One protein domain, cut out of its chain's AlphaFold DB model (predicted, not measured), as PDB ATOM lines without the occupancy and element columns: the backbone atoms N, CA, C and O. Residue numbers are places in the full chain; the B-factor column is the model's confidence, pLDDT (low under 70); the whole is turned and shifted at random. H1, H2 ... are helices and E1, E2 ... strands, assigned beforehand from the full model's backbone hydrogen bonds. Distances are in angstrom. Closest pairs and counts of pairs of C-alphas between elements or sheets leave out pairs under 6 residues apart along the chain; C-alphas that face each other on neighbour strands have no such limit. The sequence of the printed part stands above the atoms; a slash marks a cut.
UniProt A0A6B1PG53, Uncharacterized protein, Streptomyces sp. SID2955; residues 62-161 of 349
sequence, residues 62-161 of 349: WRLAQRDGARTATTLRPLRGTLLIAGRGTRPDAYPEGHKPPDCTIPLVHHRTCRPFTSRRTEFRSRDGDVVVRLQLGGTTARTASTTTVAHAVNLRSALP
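AT A GLANCE: This is residues 62 to 161 of the 349 residues of an uncharacterized protein of Streptomyces sp. SID2955 (UniProt A0A6B1PG53). What is the main picture? One strongly twisted sheet is built along the long strand E5, which bends sharply: the hairpin E1 and E2 lies beside its later part, the hairpin E3 and E4 goes with its earlier part, and E6 and E7 follow on its other side. The two wings fold towards each other, with E4 and E7 meeting at Asp 93 and His 152, and the tiny helix H1 is on the sheet beside the strands. What is the make-up? The 100 printed residues run E1 E2 E3 E4 E5 E6 E7 H1; the class is mostly strand, and the branched sheet is antiparallel in each neighbour pair. How large is it? It is compact, with a radius of gyration of the C-alphas of 14.1 A and spans of 44 by 35 by 26 A.

IN THESE COORDINATES: Where do the first strands lie? E1, residues 62 to 67, begins at C-alpha 62 (-11.632, -43.005, -26.650) and is 16.2 A long; E2, residues 70 to 75, is 16.5 A. E3, residues 79 to 85, is 18.0 A, and E4, residues 93 to 96, is 10.1 A. What follows? E5, residues 113 to 127, is 28.3 A and ends at C-alpha 127 (-17.807, -56.240, -15.928). E6, residues 130 to 137, is 21.6 A; E7, residues 147 to 152, is 16.4 A; H1, residues 156 to 159, is 5.8 A and ends at C-alpha 159 (-21.558, -40.338, -25.758).

HOW THE PARTS SIT: How is E5 paired? It bends by 102 degrees at residue 118; E3 and E2 lie on one side of it, with N 83 and O 115 at 2.8 A and N 73 and O 124 at 2.9 A, and E6 on the other side, with N 125 and O 132 at 2.9 A. Which strands are at the edges? E1, E4 and E7: N 65 and O 72 are 3.0 A apart between E1 and E2, N 82 and O 95 2.9 A between E3 and E4, and N 135 and O 149 2.8 A between E6 and E7. E5, E6 and E7 form a meander, each strand the antiparallel neighbour of the one before. Where is H1? It is on the sheet, over none of the strands, at a height of 6.5 A; its closest C-alphas to E4 are those of Leu 156 and Tyr 95, 5.4 A apart. It is too short for an O i to N i+4 pair; its one O i to N i+3 pair is within hydrogen-bond range.

THE WHOLE: How far does it reach? The two C-alphas farthest apart, of Arg 67 and Pro 107, are 44.4 A apart. Are there cuts or long links? The printed part has no cut, and the link from E4 to E5, 16 residues, is long. Where is confidence low? The mean pLDDT of the printed part is 82.7, and residues 107 to 108, 129 and 139 to 145 are under 70.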
ATOM      1  N   TRP A  62     -11.443 -41.943 -27.634       91.44
ATOM      2  CA  TRP A  62     -11.632 -43.005 -26.650       91.44
ATOM      3  C   TRP A  62     -10.524 -44.044 -26.752       91.44
ATOM      4  O   TRP A  62     -10.160 -44.474 -27.843       91.44
ATOM      5  N   ARG A  63      -9.992 -44.471 -25.611       91.75
ATOM      6  CA  ARG A  63      -9.067 -45.597 -25.479       91.75
ATOM      7  C   ARG A  63      -9.834 -46.802 -24.951       91.75
ATOM      8  O   ARG A  63     -10.435 -46.713 -23.881       91.75
ATOM      9  N   LEU A  64      -9.783 -47.904 -25.687       90.56
ATOM     10  CA  LEU A  64     -10.464 -49.152 -25.357       90.56
ATOM     11  C   LEU A  64      -9.445 -50.164 -24.834       90.56
ATOM     12  O   LEU A  64      -8.358 -50.306 -25.396       90.56
ATOM     13  N   ALA A  65      -9.773 -50.842 -23.737       89.25
ATOM     14  CA  ALA A  65      -8.923 -51.875 -23.158       89.25
ATOM     15  C   ALA A  65      -9.760 -52.964 -22.484       89.25
ATOM     16  O   ALA A  65     -10.762 -52.669 -21.833       89.25
ATOM     17  N   GLN A  66      -9.323 -54.216 -22.607       87.81
ATOM     18  CA  GLN A  66      -9.893 -55.359 -21.897       87.81
ATOM     19  C   GLN A  66      -8.812 -55.972 -21.007       87.81
ATOM     20  O   GLN A  66      -7.732 -56.297 -21.499       87.81
ATOM     21  N   ARG A  67      -9.085 -56.086 -19.707       83.81
ATOM     22  CA  ARG A  67      -8.199 -56.714 -18.711       83.81
ATOM     23  C   ARG A  67      -9.052 -57.417 -17.663       83.81
ATOM     24  O   ARG A  67     -10.065 -56.859 -17.253       83.81
ATOM     25  N   ASP A  68      -8.659 -58.622 -17.260       81.00
ATOM     26  CA  ASP A  68      -9.283 -59.385 -16.165       81.00
ATOM     27  C   ASP A  68     -10.816 -59.505 -16.279       81.00
ATOM     28  O   ASP A  68     -11.556 -59.269 -15.324       81.00
ATOM     29  N   GLY A  69     -11.313 -59.779 -17.492       77.38
ATOM     30  CA  GLY A  69     -12.751 -59.879 -17.779       77.38
ATOM     31  C   GLY A  69     -13.513 -58.544 -17.804       77.38
ATOM     32  O   GLY A  69     -14.681 -58.518 -18.177       77.38
ATOM     33  N   ALA A  70     -12.869 -57.418 -17.478       84.50
ATOM     34  CA  ALA A  70     -13.464 -56.089 -17.551       84.50
ATOM     35  C   ALA A  70     -13.104 -55.376 -18.865       84.50
ATOM     36  O   ALA A  70     -11.933 -55.263 -19.242       84.50
ATOM     37  N   ARG A  71     -14.116 -54.833 -19.545       87.62
ATOM     38  CA  ARG A  71     -13.963 -53.956 -20.715       87.62
ATOM     39  C   ARG A  71     -14.054 -52.504 -20.278       87.62
ATOM     40  O   ARG A  71     -14.982 -52.119 -19.569       87.62
ATOM     41  N   THR A  72     -13.102 -51.686 -20.709       90.50
ATOM     42  CA  THR A  72     -13.029 -50.269 -20.351       90.50
ATOM     43  C   THR A  72     -12.963 -49.385 -21.585       90.50
ATOM     44  O   THR A  72     -12.260 -49.701 -22.545       90.50
ATOM     45  N   ALA A  73     -13.682 -48.265 -21.543       92.06
ATOM     46  CA  ALA A  73     -13.563 -47.180 -22.508       92.06
ATOM     47  C   ALA A  73     -13.264 -45.882 -21.761       92.06
ATOM     48  O   ALA A  73     -14.074 -45.417 -20.963       92.06
ATOM     49  N   THR A  74     -12.088 -45.307 -22.005       93.00
ATOM     50  CA  THR A  74     -11.621 -44.101 -21.312       93.00
ATOM     51  C   THR A  74     -11.422 -42.952 -22.287       93.00
ATOM     52  O   THR A  74     -10.780 -43.130 -23.317       93.00
ATOM     53  N   THR A  75     -11.882 -41.756 -21.932       93.38
ATOM     54  CA  THR A  75     -11.561 -40.511 -22.643       93.38
ATOM     55  C   THR A  75     -11.002 -39.464 -21.684       93.38
ATOM     56  O   THR A  75     -11.349 -39.431 -20.501       93.38
ATOM     57  N   LEU A  76     -10.119 -38.617 -22.213       92.25
ATOM     58  CA  LEU A  76      -9.630 -37.396 -21.559       92.25
ATOM     59  C   LEU A  76     -10.286 -36.134 -22.138       92.25
ATOM     60  O   LEU A  76      -9.996 -35.028 -21.693       92.25
ATOM     61  N   ARG A  77     -11.149 -36.284 -23.154       91.12
ATOM     62  CA  ARG A  77     -11.951 -35.164 -23.650       91.12
ATOM     63  C   ARG A  77     -12.964 -34.783 -22.567       91.12
ATOM     64  O   ARG A  77     -13.583 -35.688 -22.000       91.12
ATOM     65  N   PRO A  78     -13.135 -33.483 -22.273       89.50
ATOM     66  CA  PRO A  78     -14.059 -33.056 -21.241       89.50
ATOM     67  C   PRO A  78     -15.488 -33.434 -21.626       89.50
ATOM     68  O   PRO A  78     -15.938 -33.122 -22.726       89.50
ATOM     69  N   LEU A  79     -16.195 -34.100 -20.714       90.44
ATOM     70  CA  LEU A  79     -17.587 -34.494 -20.903       90.44
ATOM     71  C   LEU A  79     -18.483 -33.674 -19.976       90.44
ATOM     72  O   LEU A  79     -18.234 -33.617 -18.769       90.44
ATOM     73  N   ARG A  80     -19.519 -33.050 -20.532       91.44
ATOM     74  CA  ARG A  80     -20.491 -32.245 -19.790       91.44
ATOM     75  C   ARG A  80     -21.839 -32.943 -19.740       91.44
ATOM     76  O   ARG A  80     -22.175 -33.740 -20.617       91.44
ATOM     77  N   GLY A  81     -22.604 -32.646 -18.698       90.88
ATOM     78  CA  GLY A  81     -23.910 -33.250 -18.515       90.88
ATOM     79  C   GLY A  81     -24.565 -32.882 -17.195       90.88
ATOM     80  O   GLY A  81     -24.114 -31.983 -16.483       90.88
ATOM     81  N   THR A  82     -25.621 -33.617 -16.860       91.00
ATOM     82  CA  THR A  82     -26.363 -33.461 -15.605       91.00
ATOM     83  C   THR A  82     -26.358 -34.772 -14.828       91.00
ATOM     84  O   THR A  82     -26.671 -35.824 -15.379       91.00
ATOM     85  N   LEU A  83     -26.004 -34.717 -13.546       89.06
ATOM     86  CA  LEU A  83     -26.172 -35.812 -12.596       89.06
ATOM     87  C   LEU A  83     -27.527 -35.669 -11.914       89.06
ATOM     88  O   LEU A  83     -27.777 -34.656 -11.264       89.06
ATOM     89  N   LEU A  84     -28.371 -36.687 -12.026       88.62
ATOM     90  CA  LEU A  84     -29.580 -36.835 -11.231       88.62
ATOM     91  C   LEU A  84     -29.250 -37.687 -10.003       88.62
ATOM     92  O   LEU A  84     -28.894 -38.857 -10.112       88.62
ATOM     93  N   ILE A  85     -29.356 -37.090  -8.823       87.44
ATOM     94  CA  ILE A  85     -29.166 -37.759  -7.539       87.44
ATOM     95  C   ILE A  85     -30.559 -38.119  -7.033       87.44
ATOM     96  O   ILE A  85     -31.321 -37.216  -6.699       87.44
ATOM     97  N   ALA A  86     -30.907 -39.406  -7.007       79.94
ATOM     98  CA  ALA A  86     -32.236 -39.862  -6.588       79.94
ATOM     99  C   ALA A  86     -32.443 -39.783  -5.062       79.94
ATOM    100  O   ALA A  86     -33.531 -39.439  -4.604       79.94
ATOM    101  N   GLY A  87     -31.396 -40.056  -4.276       77.69
ATOM    102  CA  GLY A  87     -31.420 -39.989  -2.817       77.69
ATOM    103  C   GLY A  87     -30.019 -39.973  -2.199       77.69
ATOM    104  O   GLY A  87     -29.003 -40.060  -2.891       77.69
ATOM    105  N   ARG A  88     -29.937 -39.840  -0.870       75.88
ATOM    106  CA  ARG A  88     -28.647 -39.910  -0.159       75.88
ATOM    107  C   ARG A  88     -28.075 -41.328  -0.261       75.88
ATOM    108  O   ARG A  88     -28.770 -42.290   0.032       75.88
ATOM    109  N   GLY A  89     -26.808 -41.444  -0.660       75.69
ATOM    110  CA  GLY A  89     -26.097 -42.726  -0.752       75.69
ATOM    111  C   GLY A  89     -26.406 -43.565  -1.999       75.69
ATOM    112  O   GLY A  89     -25.770 -44.597  -2.192       75.69
ATOM    113  N   THR A  90     -27.324 -43.134  -2.871       79.19
ATOM    114  CA  THR A  90     -27.596 -43.820  -4.144       79.19
ATOM    115  C   THR A  90     -26.592 -43.401  -5.213       79.19
ATOM    116  O   THR A  90     -26.166 -42.243  -5.251       79.19
ATOM    117  N   ARG A  91     -26.255 -44.312  -6.133       85.38
ATOM    118  CA  ARG A  91     -25.493 -43.953  -7.334       85.38
ATOM    119  C   ARG A  91     -26.325 -42.964  -8.176       85.38
ATOM    120  O   ARG A  91     -27.513 -43.199  -8.370       85.38
ATOM    121  N   PRO A  92     -25.750 -41.840  -8.631       86.88
ATOM    122  CA  PRO A  92     -26.460 -40.894  -9.480       86.88
ATOM    123  C   PRO A  92     -26.591 -41.409 -10.919       86.88
ATOM    124  O   PRO A  92     -25.740 -42.159 -11.404       86.88
ATOM    125  N   ASP A  93     -27.606 -40.926 -11.627       85.75
ATOM    126  CA  ASP A  93     -27.767 -41.128 -13.066       85.75
ATOM    127  C   ASP A  93     -27.103 -39.982 -13.832       85.75
ATOM    128  O   ASP A  93     -27.430 -38.812 -13.629       85.75
ATOM    129  N   ALA A  94     -26.169 -40.300 -14.731       87.56
ATOM    130  CA  ALA A  94     -25.477 -39.301 -15.542       87.56
ATOM    131  C   ALA A  94     -26.122 -39.161 -16.924       87.56
ATOM    132  O   ALA A  94     -26.144 -40.118 -17.696       87.56
ATOM    133  N   TYR A  95     -26.587 -37.956 -17.249       87.56
ATOM    134  CA  TYR A  95     -27.162 -37.593 -18.544       87.56
ATOM    135  C   TYR A  95     -26.161 -36.758 -19.347       87.56
ATOM    136  O   TYR A  95     -25.550 -35.855 -18.766       87.56
ATOM    137  N   PRO A  96     -25.977 -37.029 -20.651       89.56
ATOM    138  CA  PRO A  96     -25.112 -36.223 -21.504       89.56
ATOM    139  C   PRO A  96     -25.710 -34.831 -21.730       89.56
ATOM    140  O   PRO A  96     -26.907 -34.602 -21.544       89.56
ATOM    141  N   GLU A  97     -24.871 -33.897 -22.161       87.25
ATOM    142  CA  GLU A  97     -25.314 -32.581 -22.616       87.25
ATOM    143  C   GLU A  97     -26.429 -32.699 -23.682       87.25
ATOM    144  O   GLU A  97     -26.441 -33.614 -24.507       87.25
ATOM    145  N   GLY A  98     -27.426 -31.815 -23.607       81.56
ATOM    146  CA  GLY A  98     -28.609 -31.838 -24.478       81.56
ATOM    147  C   GLY A  98     -29.736 -32.789 -24.047       81.56
ATOM    148  O   GLY A  98     -30.868 -32.593 -24.478       81.56
ATOM    149  N   HIS A  99     -29.486 -33.756 -23.155       81.06
ATOM    150  CA  HIS A  99     -30.528 -34.641 -22.621       81.06
ATOM    151  C   HIS A  99     -30.927 -34.205 -21.212       81.06
ATOM    152  O   HIS A  99     -30.102 -34.178 -20.295       81.06
ATOM    153  N   LYS A 100     -32.204 -33.856 -21.027       76.19
ATOM    154  CA  LYS A 100     -32.718 -33.444 -19.718       76.19
ATOM    155  C   LYS A 100     -33.192 -34.665 -18.919       76.19
ATOM    156  O   LYS A 100     -33.958 -35.463 -19.460       76.19
ATOM    157  N   PRO A 101     -32.768 -34.816 -17.652       80.38
ATOM    158  CA  PRO A 101     -33.319 -35.838 -16.773       80.38
ATOM    159  C   PRO A 101     -34.823 -35.612 -16.540       80.38
ATOM    160  O   PRO A 101     -35.259 -34.457 -16.497       80.38
ATOM    161  N   PRO A 102     -35.610 -36.687 -16.353       73.44
ATOM    162  CA  PRO A 102     -37.012 -36.575 -15.967       73.44
ATOM    163  C   PRO A 102     -37.093 -35.987 -14.558       73.44
ATOM    164  O   PRO A 102     -36.433 -36.501 -13.652       73.44
ATOM    165  N   ASP A 103     -37.864 -34.912 -14.404       81.44
ATOM    166  CA  ASP A 103     -38.170 -34.190 -13.164       81.44
ATOM    167  C   ASP A 103     -37.049 -34.185 -12.113       81.44
ATOM    168  O   ASP A 103     -36.846 -35.122 -11.332       81.44
ATOM    169  N   CYS A 104     -36.315 -33.074 -12.052       80.06
ATOM    170  CA  CYS A 104     -35.241 -32.883 -11.078       80.06
ATOM    171  C   CYS A 104     -35.730 -32.841  -9.625       80.06
ATOM    172  O   CYS A 104     -34.934 -33.055  -8.713       80.06
ATOM    173  N   THR A 105     -37.021 -32.590  -9.422       79.62
ATOM    174  CA  THR A 105     -37.702 -32.579  -8.131       79.62
ATOM    175  C   THR A 105     -39.048 -33.278  -8.278       79.62
ATOM    176  O   THR A 105     -39.740 -33.112  -9.276       79.62
ATOM    177  N   ILE A 106     -39.424 -34.074  -7.278       76.69
ATOM    178  CA  ILE A 106     -40.742 -34.715  -7.213       76.69
ATOM    179  C   ILE A 106     -41.370 -34.309  -5.876       76.69
ATOM    180  O   ILE A 106     -40.683 -34.386  -4.849       76.69
ATOM    181  N   PRO A 107     -42.649 -33.883  -5.849       56.56
ATOM    182  CA  PRO A 107     -43.365 -33.667  -4.596       56.56
ATOM    183  C   PRO A 107     -43.276 -34.936  -3.736       56.56
ATOM    184  O   PRO A 107     -43.593 -36.011  -4.232       56.56
ATOM    185  N   LEU A 108     -42.844 -34.814  -2.471       68.69
ATOM    186  CA  LEU A 108     -42.585 -35.900  -1.496       68.69
ATOM    187  C   LEU A 108     -41.172 -36.528  -1.507       68.69
ATOM    188  O   LEU A 108     -40.849 -37.266  -0.578       68.69
ATOM    189  N   VAL A 109     -40.293 -36.222  -2.475       71.12
ATOM    190  CA  VAL A 109     -38.902 -36.736  -2.501       71.12
ATOM    191  C   VAL A 109     -37.897 -35.586  -2.425       71.12
ATOM    192  O   VAL A 109     -37.300 -35.171  -3.416       71.12
ATOM    193  N   HIS A 110     -37.677 -35.072  -1.213       74.81
ATOM    194  CA  HIS A 110     -36.861 -33.871  -0.967       74.81
ATOM    195  C   HIS A 110     -35.356 -34.040  -1.233       74.81
ATOM    196  O   HIS A 110     -34.619 -33.058  -1.280       74.81
ATOM    197  N   HIS A 111     -34.873 -35.273  -1.387       79.00
ATOM    198  CA  HIS A 111     -33.456 -35.560  -1.631       79.00
ATOM    199  C   HIS A 111     -33.101 -35.684  -3.116       79.00
ATOM    200  O   HIS A 111     -31.916 -35.780  -3.444       79.00
ATOM    201  N   ARG A 112     -34.105 -35.660  -4.002       82.50
ATOM    202  CA  ARG A 112     -33.898 -35.739  -5.445       82.50
ATOM    203  C   ARG A 112     -33.416 -34.391  -5.970       82.50
ATOM    204  O   ARG A 112     -34.085 -33.382  -5.763       82.50
ATOM    205  N   THR A 113     -32.246 -34.364  -6.606       86.94
ATOM    206  CA  THR A 113     -31.660 -33.126  -7.145       86.94
ATOM    207  C   THR A 113     -30.885 -33.372  -8.433       86.94
ATOM    208  O   THR A 113     -30.304 -34.438  -8.632       86.94
ATOM    209  N   CYS A 114     -30.838 -32.361  -9.297       89.56
ATOM    210  CA  CYS A 114     -29.992 -32.346 -10.486       89.56
ATOM    211  C   CYS A 114     -28.785 -31.437 -10.266       89.56
ATOM    212  O   CYS A 114     -28.931 -30.310  -9.793       89.56
ATOM    213  N   ARG A 115     -27.594 -31.900 -10.645       89.38
ATOM    214  CA  ARG A 115     -26.361 -31.109 -10.593       89.38
ATOM    215  C   ARG A 115     -25.634 -31.149 -11.934       89.38
ATOM    216  O   ARG A 115     -25.364 -32.247 -12.422       89.38
ATOM    217  N   PRO A 116     -25.286 -29.998 -12.533       89.94
ATOM    218  CA  PRO A 116     -24.440 -29.992 -13.715       89.94
ATOM    219  C   PRO A 116     -23.046 -30.515 -13.357       89.94
ATOM    220  O   PRO A 116     -22.553 -30.300 -12.245       89.94
ATOM    221  N   PHE A 117     -22.398 -31.198 -14.296       89.38
ATOM    222  CA  PHE A 117     -21.045 -31.704 -14.111       89.38
ATOM    223  C   PHE A 117     -20.179 -31.466 -15.347       89.38
ATOM    224  O   PHE A 117     -20.659 -31.391 -16.477       89.38
ATOM    225  N   THR A 118     -18.870 -31.363 -15.126       91.19
ATOM    226  CA  THR A 118     -17.854 -31.430 -16.182       91.19
ATOM    227  C   THR A 118     -16.775 -32.407 -15.739       91.19
ATOM    228  O   THR A 118     -16.078 -32.183 -14.747       91.19
ATOM    229  N   SER A 119     -16.661 -33.518 -16.459       91.38
ATOM    230  CA  SER A 119     -15.678 -34.560 -16.199       91.38
ATOM    231  C   SER A 119     -14.432 -34.335 -17.048       91.38
ATOM    232  O   SER A 119     -14.544 -34.182 -18.258       91.38
ATOM    233  N   ARG A 120     -13.246 -34.333 -16.430       91.25
ATOM    234  CA  ARG A 120     -11.946 -34.231 -17.132       91.25
ATOM    235  C   ARG A 120     -11.426 -35.584 -17.617       91.25
ATOM    236  O   ARG A 120     -10.631 -35.654 -18.546       91.25
ATOM    237  N   ARG A 121     -11.865 -36.658 -16.965       92.69
ATOM    238  CA  ARG A 121     -11.587 -38.039 -17.348       92.69
ATOM    239  C   ARG A 121     -12.830 -38.865 -17.089       92.69
ATOM    240  O   ARG A 121     -13.302 -38.936 -15.954       92.69
ATOM    241  N   THR A 122     -13.332 -39.493 -18.142       93.38
ATOM    242  CA  THR A 122     -14.488 -40.384 -18.083       93.38
ATOM    243  C   THR A 122     -14.038 -41.794 -18.426       93.38
ATOM    244  O   THR A 122     -13.415 -42.010 -19.465       93.38
ATOM    245  N   GLU A 123     -14.338 -42.747 -17.550       93.94
ATOM    246  CA  GLU A 123     -14.064 -44.170 -17.743       93.94
ATOM    247  C   GLU A 123     -15.372 -44.952 -17.634       93.94
ATOM    248  O   GLU A 123     -15.966 -45.038 -16.561       93.94
ATOM    249  N   PHE A 124     -15.803 -45.563 -18.732       92.00
ATOM    250  CA  PHE A 124     -16.812 -46.614 -18.694       92.00
ATOM    251  C   PHE A 124     -16.133 -47.936 -18.375       92.00
ATOM    252  O   PHE A 124     -15.148 -48.288 -19.023       92.00
ATOM    253  N   ARG A 125     -16.679 -48.683 -17.416       90.31
ATOM    254  CA  ARG A 125     -16.231 -50.034 -17.082       90.31
ATOM    255  C   ARG A 125     -17.414 -50.986 -17.134       90.31
ATOM    256  O   ARG A 125     -18.379 -50.802 -16.398       90.31
ATOM    257  N   SER A 126     -17.299 -51.996 -17.985       86.88
ATOM    258  CA  SER A 126     -18.235 -53.106 -18.129       86.88
ATOM    259  C   SER A 126     -17.603 -54.366 -17.543       86.88
ATOM    260  O   SER A 126     -16.496 -54.733 -17.946       86.88
ATOM    261  N   ARG A 127     -18.254 -54.989 -16.560       83.25
ATOM    262  CA  ARG A 127     -17.807 -56.240 -15.928       83.25
ATOM    263  C   ARG A 127     -19.029 -57.020 -15.453       83.25
ATOM    264  O   ARG A 127     -19.871 -56.425 -14.790       83.25
ATOM    265  N   ASP A 128     -19.117 -58.307 -15.790       71.06
ATOM    266  CA  ASP A 128     -20.206 -59.209 -15.365       71.06
ATOM    267  C   ASP A 128     -21.610 -58.632 -15.650       71.06
ATOM    268  O   ASP A 128     -22.559 -58.757 -14.881       71.06
ATOM    269  N   GLY A 129     -21.721 -57.866 -16.736       64.88
ATOM    270  CA  GLY A 129     -22.932 -57.141 -17.093       64.88
ATOM    271  C   GLY A 129     -23.214 -55.836 -16.319       64.88
ATOM    272  O   GLY A 129     -24.075 -55.066 -16.738       64.88
ATOM    273  N   ASP A 130     -22.499 -55.465 -15.263       74.12
ATOM    274  CA  ASP A 130     -22.636 -54.099 -14.739       74.12
ATOM    275  C   ASP A 130     -21.839 -53.131 -15.621       74.12
ATOM    276  O   ASP A 130     -20.679 -53.383 -15.955       74.12
ATOM    277  N   VAL A 131     -22.466 -52.020 -16.019       81.88
ATOM    278  CA  VAL A 131     -21.789 -50.937 -16.740       81.88
ATOM    279  C   VAL A 131     -21.890 -49.679 -15.900       81.88
ATOM    280  O   VAL A 131     -22.928 -49.016 -15.851       81.88
ATOM    281  N   VAL A 132     -20.768 -49.331 -15.282       88.19
ATOM    282  CA  VAL A 132     -20.623 -48.119 -14.479       88.19
ATOM    283  C   VAL A 132     -19.772 -47.106 -15.218       88.19
ATOM    284  O   VAL A 132     -18.878 -47.465 -15.990       88.19
ATOM    285  N   VAL A 133     -20.025 -45.828 -14.953       91.38
ATOM    286  CA  VAL A 133     -19.155 -44.754 -15.418       91.38
ATOM    287  C   VAL A 133     -18.497 -44.066 -14.233       91.38
ATOM    288  O   VAL A 133     -19.155 -43.681 -13.269       91.38
ATOM    289  N   ARG A 134     -17.172 -43.927 -14.292       93.56
ATOM    290  CA  ARG A 134     -16.393 -43.123 -13.356       93.56
ATOM    291  C   ARG A 134     -16.112 -41.773 -13.985       93.56
ATOM    292  O   ARG A 134     -15.512 -41.687 -15.056       93.56
ATOM    293  N   LEU A 135     -16.552 -40.728 -13.302       92.19
ATOM    294  CA  LEU A 135     -16.417 -39.343 -13.715       92.19
ATOM    295  C   LEU A 135     -15.442 -38.655 -12.767       92.19
ATOM    296  O   LEU A 135     -15.729 -38.496 -11.582       92.19
ATOM    297  N   GLN A 136     -14.294 -38.225 -13.286       92.75
ATOM    298  CA  GLN A 136     -13.381 -37.369 -12.535       92.75
ATOM    299  C   GLN A 136     -13.831 -35.915 -12.692       92.75
ATOM    300  O   GLN A 136     -13.616 -35.303 -13.743       92.75
ATOM    301  N   LEU A 137     -14.512 -35.394 -11.676       88.69
ATOM    302  CA  LEU A 137     -15.092 -34.057 -11.670       88.69
ATOM    303  C   LEU A 137     -14.038 -33.032 -11.240       88.69
ATOM    304  O   LEU A 137     -13.300 -33.244 -10.273       88.69
ATOM    305  N   GLY A 138     -13.947 -31.928 -11.985       72.62
ATOM    306  CA  GLY A 138     -13.100 -30.798 -11.609       72.62
ATOM    307  C   GLY A 138     -13.735 -29.988 -10.478       72.62
ATOM    308  O   GLY A 138     -14.940 -29.750 -10.503       72.62
ATOM    309  N   GLY A 139     -12.928 -29.552  -9.508       60.03
ATOM    310  CA  GLY A 139     -13.345 -28.541  -8.538       60.03
ATOM    311  C   GLY A 139     -13.744 -27.239  -9.233       60.03
ATOM    312  O   GLY A 139     -13.140 -26.860 -10.237       60.03
ATOM    313  N   THR A 140     -14.751 -26.546  -8.702       54.31
ATOM    314  CA  THR A 140     -15.173 -25.216  -9.180       54.31
ATOM    315  C   THR A 140     -14.134 -24.128  -8.897       54.31
ATOM    316  O   THR A 140     -14.206 -23.053  -9.481       54.31
ATOM    317  N   THR A 141     -13.136 -24.404  -8.050       52.91
ATOM    318  CA  THR A 141     -11.994 -23.520  -7.781       52.91
ATOM    319  C   THR A 141     -10.677 -24.287  -7.909       52.91
ATOM    320  O   THR A 141     -10.627 -25.493  -7.664       52.91
ATOM    321  N   ALA A 142      -9.585 -23.589  -8.243       51.53
ATOM    322  CA  ALA A 142      -8.238 -24.166  -8.384       51.53
ATOM    323  C   ALA A 142      -7.722 -24.892  -7.119       51.53
ATOM    324  O   ALA A 142      -6.731 -25.612  -7.184       51.53
ATOM    325  N   ARG A 143      -8.411 -24.727  -5.980       51.34
ATOM    326  CA  ARG A 143      -8.062 -25.280  -4.667       51.34
ATOM    327  C   ARG A 143      -8.893 -26.503  -4.250       51.34
ATOM    328  O   ARG A 143      -8.628 -27.067  -3.194       51.34
ATOM    329  N   THR A 144      -9.896 -26.924  -5.031       56.59
ATOM    330  CA  THR A 144     -10.703 -28.121  -4.711       56.59
ATOM    331  C   THR A 144     -10.146 -29.364  -5.409       56.59
ATOM    332  O   THR A 144      -9.999 -29.383  -6.632       56.59
ATOM    333  N   ALA A 145      -9.855 -30.415  -4.638       60.81
ATOM    334  CA  ALA A 145      -9.370 -31.697  -5.148       60.81
ATOM    335  C   ALA A 145     -10.333 -32.307  -6.188       60.81
ATOM    336  O   ALA A 145     -11.556 -32.210  -6.058       60.81
ATOM    337  N   SER A 146      -9.791 -32.966  -7.221       71.69
ATOM    338  CA  SER A 146     -10.619 -33.672  -8.205       71.69
ATOM    339  C   SER A 146     -11.362 -34.820  -7.526       71.69
ATOM    340  O   SER A 146     -10.727 -35.738  -7.007       71.69
ATOM    341  N   THR A 147     -12.692 -34.784  -7.538       83.81
ATOM    342  CA  THR A 147     -13.513 -35.825  -6.908       83.81
ATOM    343  C   THR A 147     -13.903 -36.860  -7.956       83.81
ATOM    344  O   THR A 147     -14.301 -36.503  -9.064       83.81
ATOM    345  N   THR A 148     -13.784 -38.148  -7.630       88.25
ATOM    346  CA  THR A 148     -14.244 -39.226  -8.518       88.25
ATOM    347  C   THR A 148     -15.649 -39.647  -8.111       88.25
ATOM    348  O   THR A 148     -15.861 -40.094  -6.988       88.25
ATOM    349  N   THR A 149     -16.607 -39.526  -9.026       89.62
ATOM    350  CA  THR A 149     -17.995 -39.957  -8.824       89.62
ATOM    351  C   THR A 149     -18.287 -41.164  -9.705       89.62
ATOM    352  O   THR A 149     -17.981 -41.155 -10.896       89.62
ATOM    353  N   VAL A 150     -18.882 -42.207  -9.126       90.44
ATOM    354  CA  VAL A 150     -19.365 -43.379  -9.869       90.44
ATOM    355  C   VAL A 150     -20.858 -43.200 -10.121       90.44
ATOM    356  O   VAL A 150     -21.607 -43.019  -9.167       90.44
ATOM    357  N   ALA A 151     -21.274 -43.240 -11.383       87.00
ATOM    358  CA  ALA A 151     -22.655 -43.043 -11.818       87.00
ATOM    359  C   ALA A 151     -23.138 -44.216 -12.690       87.00
ATOM    360  O   ALA A 151     -22.327 -44.977 -13.237       87.00
ATOM    361  N   HIS A 152     -24.455 -44.354 -12.848       84.88
ATOM    362  CA  HIS A 152     -25.031 -45.298 -13.804       84.88
ATOM    363  C   HIS A 152     -24.726 -44.855 -15.237       84.88
ATOM    364  O   HIS A 152     -24.902 -43.695 -15.611       84.88
ATOM    365  N   ALA A 153     -24.283 -45.798 -16.070       81.12
ATOM    366  CA  ALA A 153     -23.881 -45.514 -17.444       81.12
ATOM    367  C   ALA A 153     -25.043 -45.529 -18.455       81.12
ATOM    368  O   ALA A 153     -24.792 -45.392 -19.648       81.12
ATOM    369  N   VAL A 154     -26.290 -45.792 -18.039       73.31
ATOM    370  CA  VAL A 154     -27.423 -46.049 -18.960       73.31
ATOM    371  C   VAL A 154     -27.611 -44.903 -19.955       73.31
ATOM    372  O   VAL A 154     -27.579 -45.148 -21.156       73.31
ATOM    373  N   ASN A 155     -27.694 -43.663 -19.471       80.25
ATOM    374  CA  ASN A 155     -27.956 -42.502 -20.326       80.25
ATOM    375  C   ASN A 155     -26.681 -41.944 -20.976       80.25
ATOM    376  O   ASN A 155     -26.717 -41.467 -22.104       80.25
ATOM    377  N   LEU A 156     -25.532 -42.038 -20.296       85.56
ATOM    378  CA  LEU A 156     -24.262 -41.492 -20.790       85.56
ATOM    379  C   LEU A 156     -23.608 -42.344 -21.889       85.56
ATOM    380  O   LEU A 156     -22.684 -41.891 -22.562       85.56
ATOM    381  N   ARG A 157     -24.080 -43.579 -22.092       83.00
ATOM    382  CA  ARG A 157     -23.583 -44.493 -23.129       83.00
ATOM    383  C   ARG A 157     -23.764 -43.967 -24.556       83.00
ATOM    384  O   ARG A 157     -23.044 -44.416 -25.443       83.00
ATOM    385  N   SER A 158     -24.676 -43.025 -24.791       83.00
ATOM    386  CA  SER A 158     -24.829 -42.356 -26.092       83.00
ATOM    387  C   SER A 158     -23.643 -41.455 -26.457       83.00
ATOM    388  O   SER A 158     -23.465 -41.140 -27.626       83.00
ATOM    389  N   ALA A 159     -22.789 -41.085 -25.493       85.69
ATOM    390  CA  ALA A 159     -21.558 -40.338 -25.758       85.69
ATOM    391  C   ALA A 159     -20.418 -41.207 -26.334       85.69
ATOM    392  O   ALA A 159     -19.379 -40.679 -26.740       85.69
ATOM    393  N   LEU A 160     -20.572 -42.538 -26.330       86.75
ATOM    394  CA  LEU A 160     -19.614 -43.464 -26.931       86.75
ATOM    395  C   LEU A 160     -19.866 -43.570 -28.446       86.75
ATOM    396  O   LEU A 160     -21.021 -43.685 -28.851       86.75
ATOM    397  N   PRO A 161     -18.810 -43.646 -29.276       86.12
ATOM    398  CA  PRO A 161     -18.942 -44.023 -30.683       86.12
ATOM    399  C   PRO A 161     -19.666 -45.367 -30.818       86.12
ATOM    400  O   PRO A 161     -19.426 -46.265 -30.007       86.12
TER     401      PRO A 161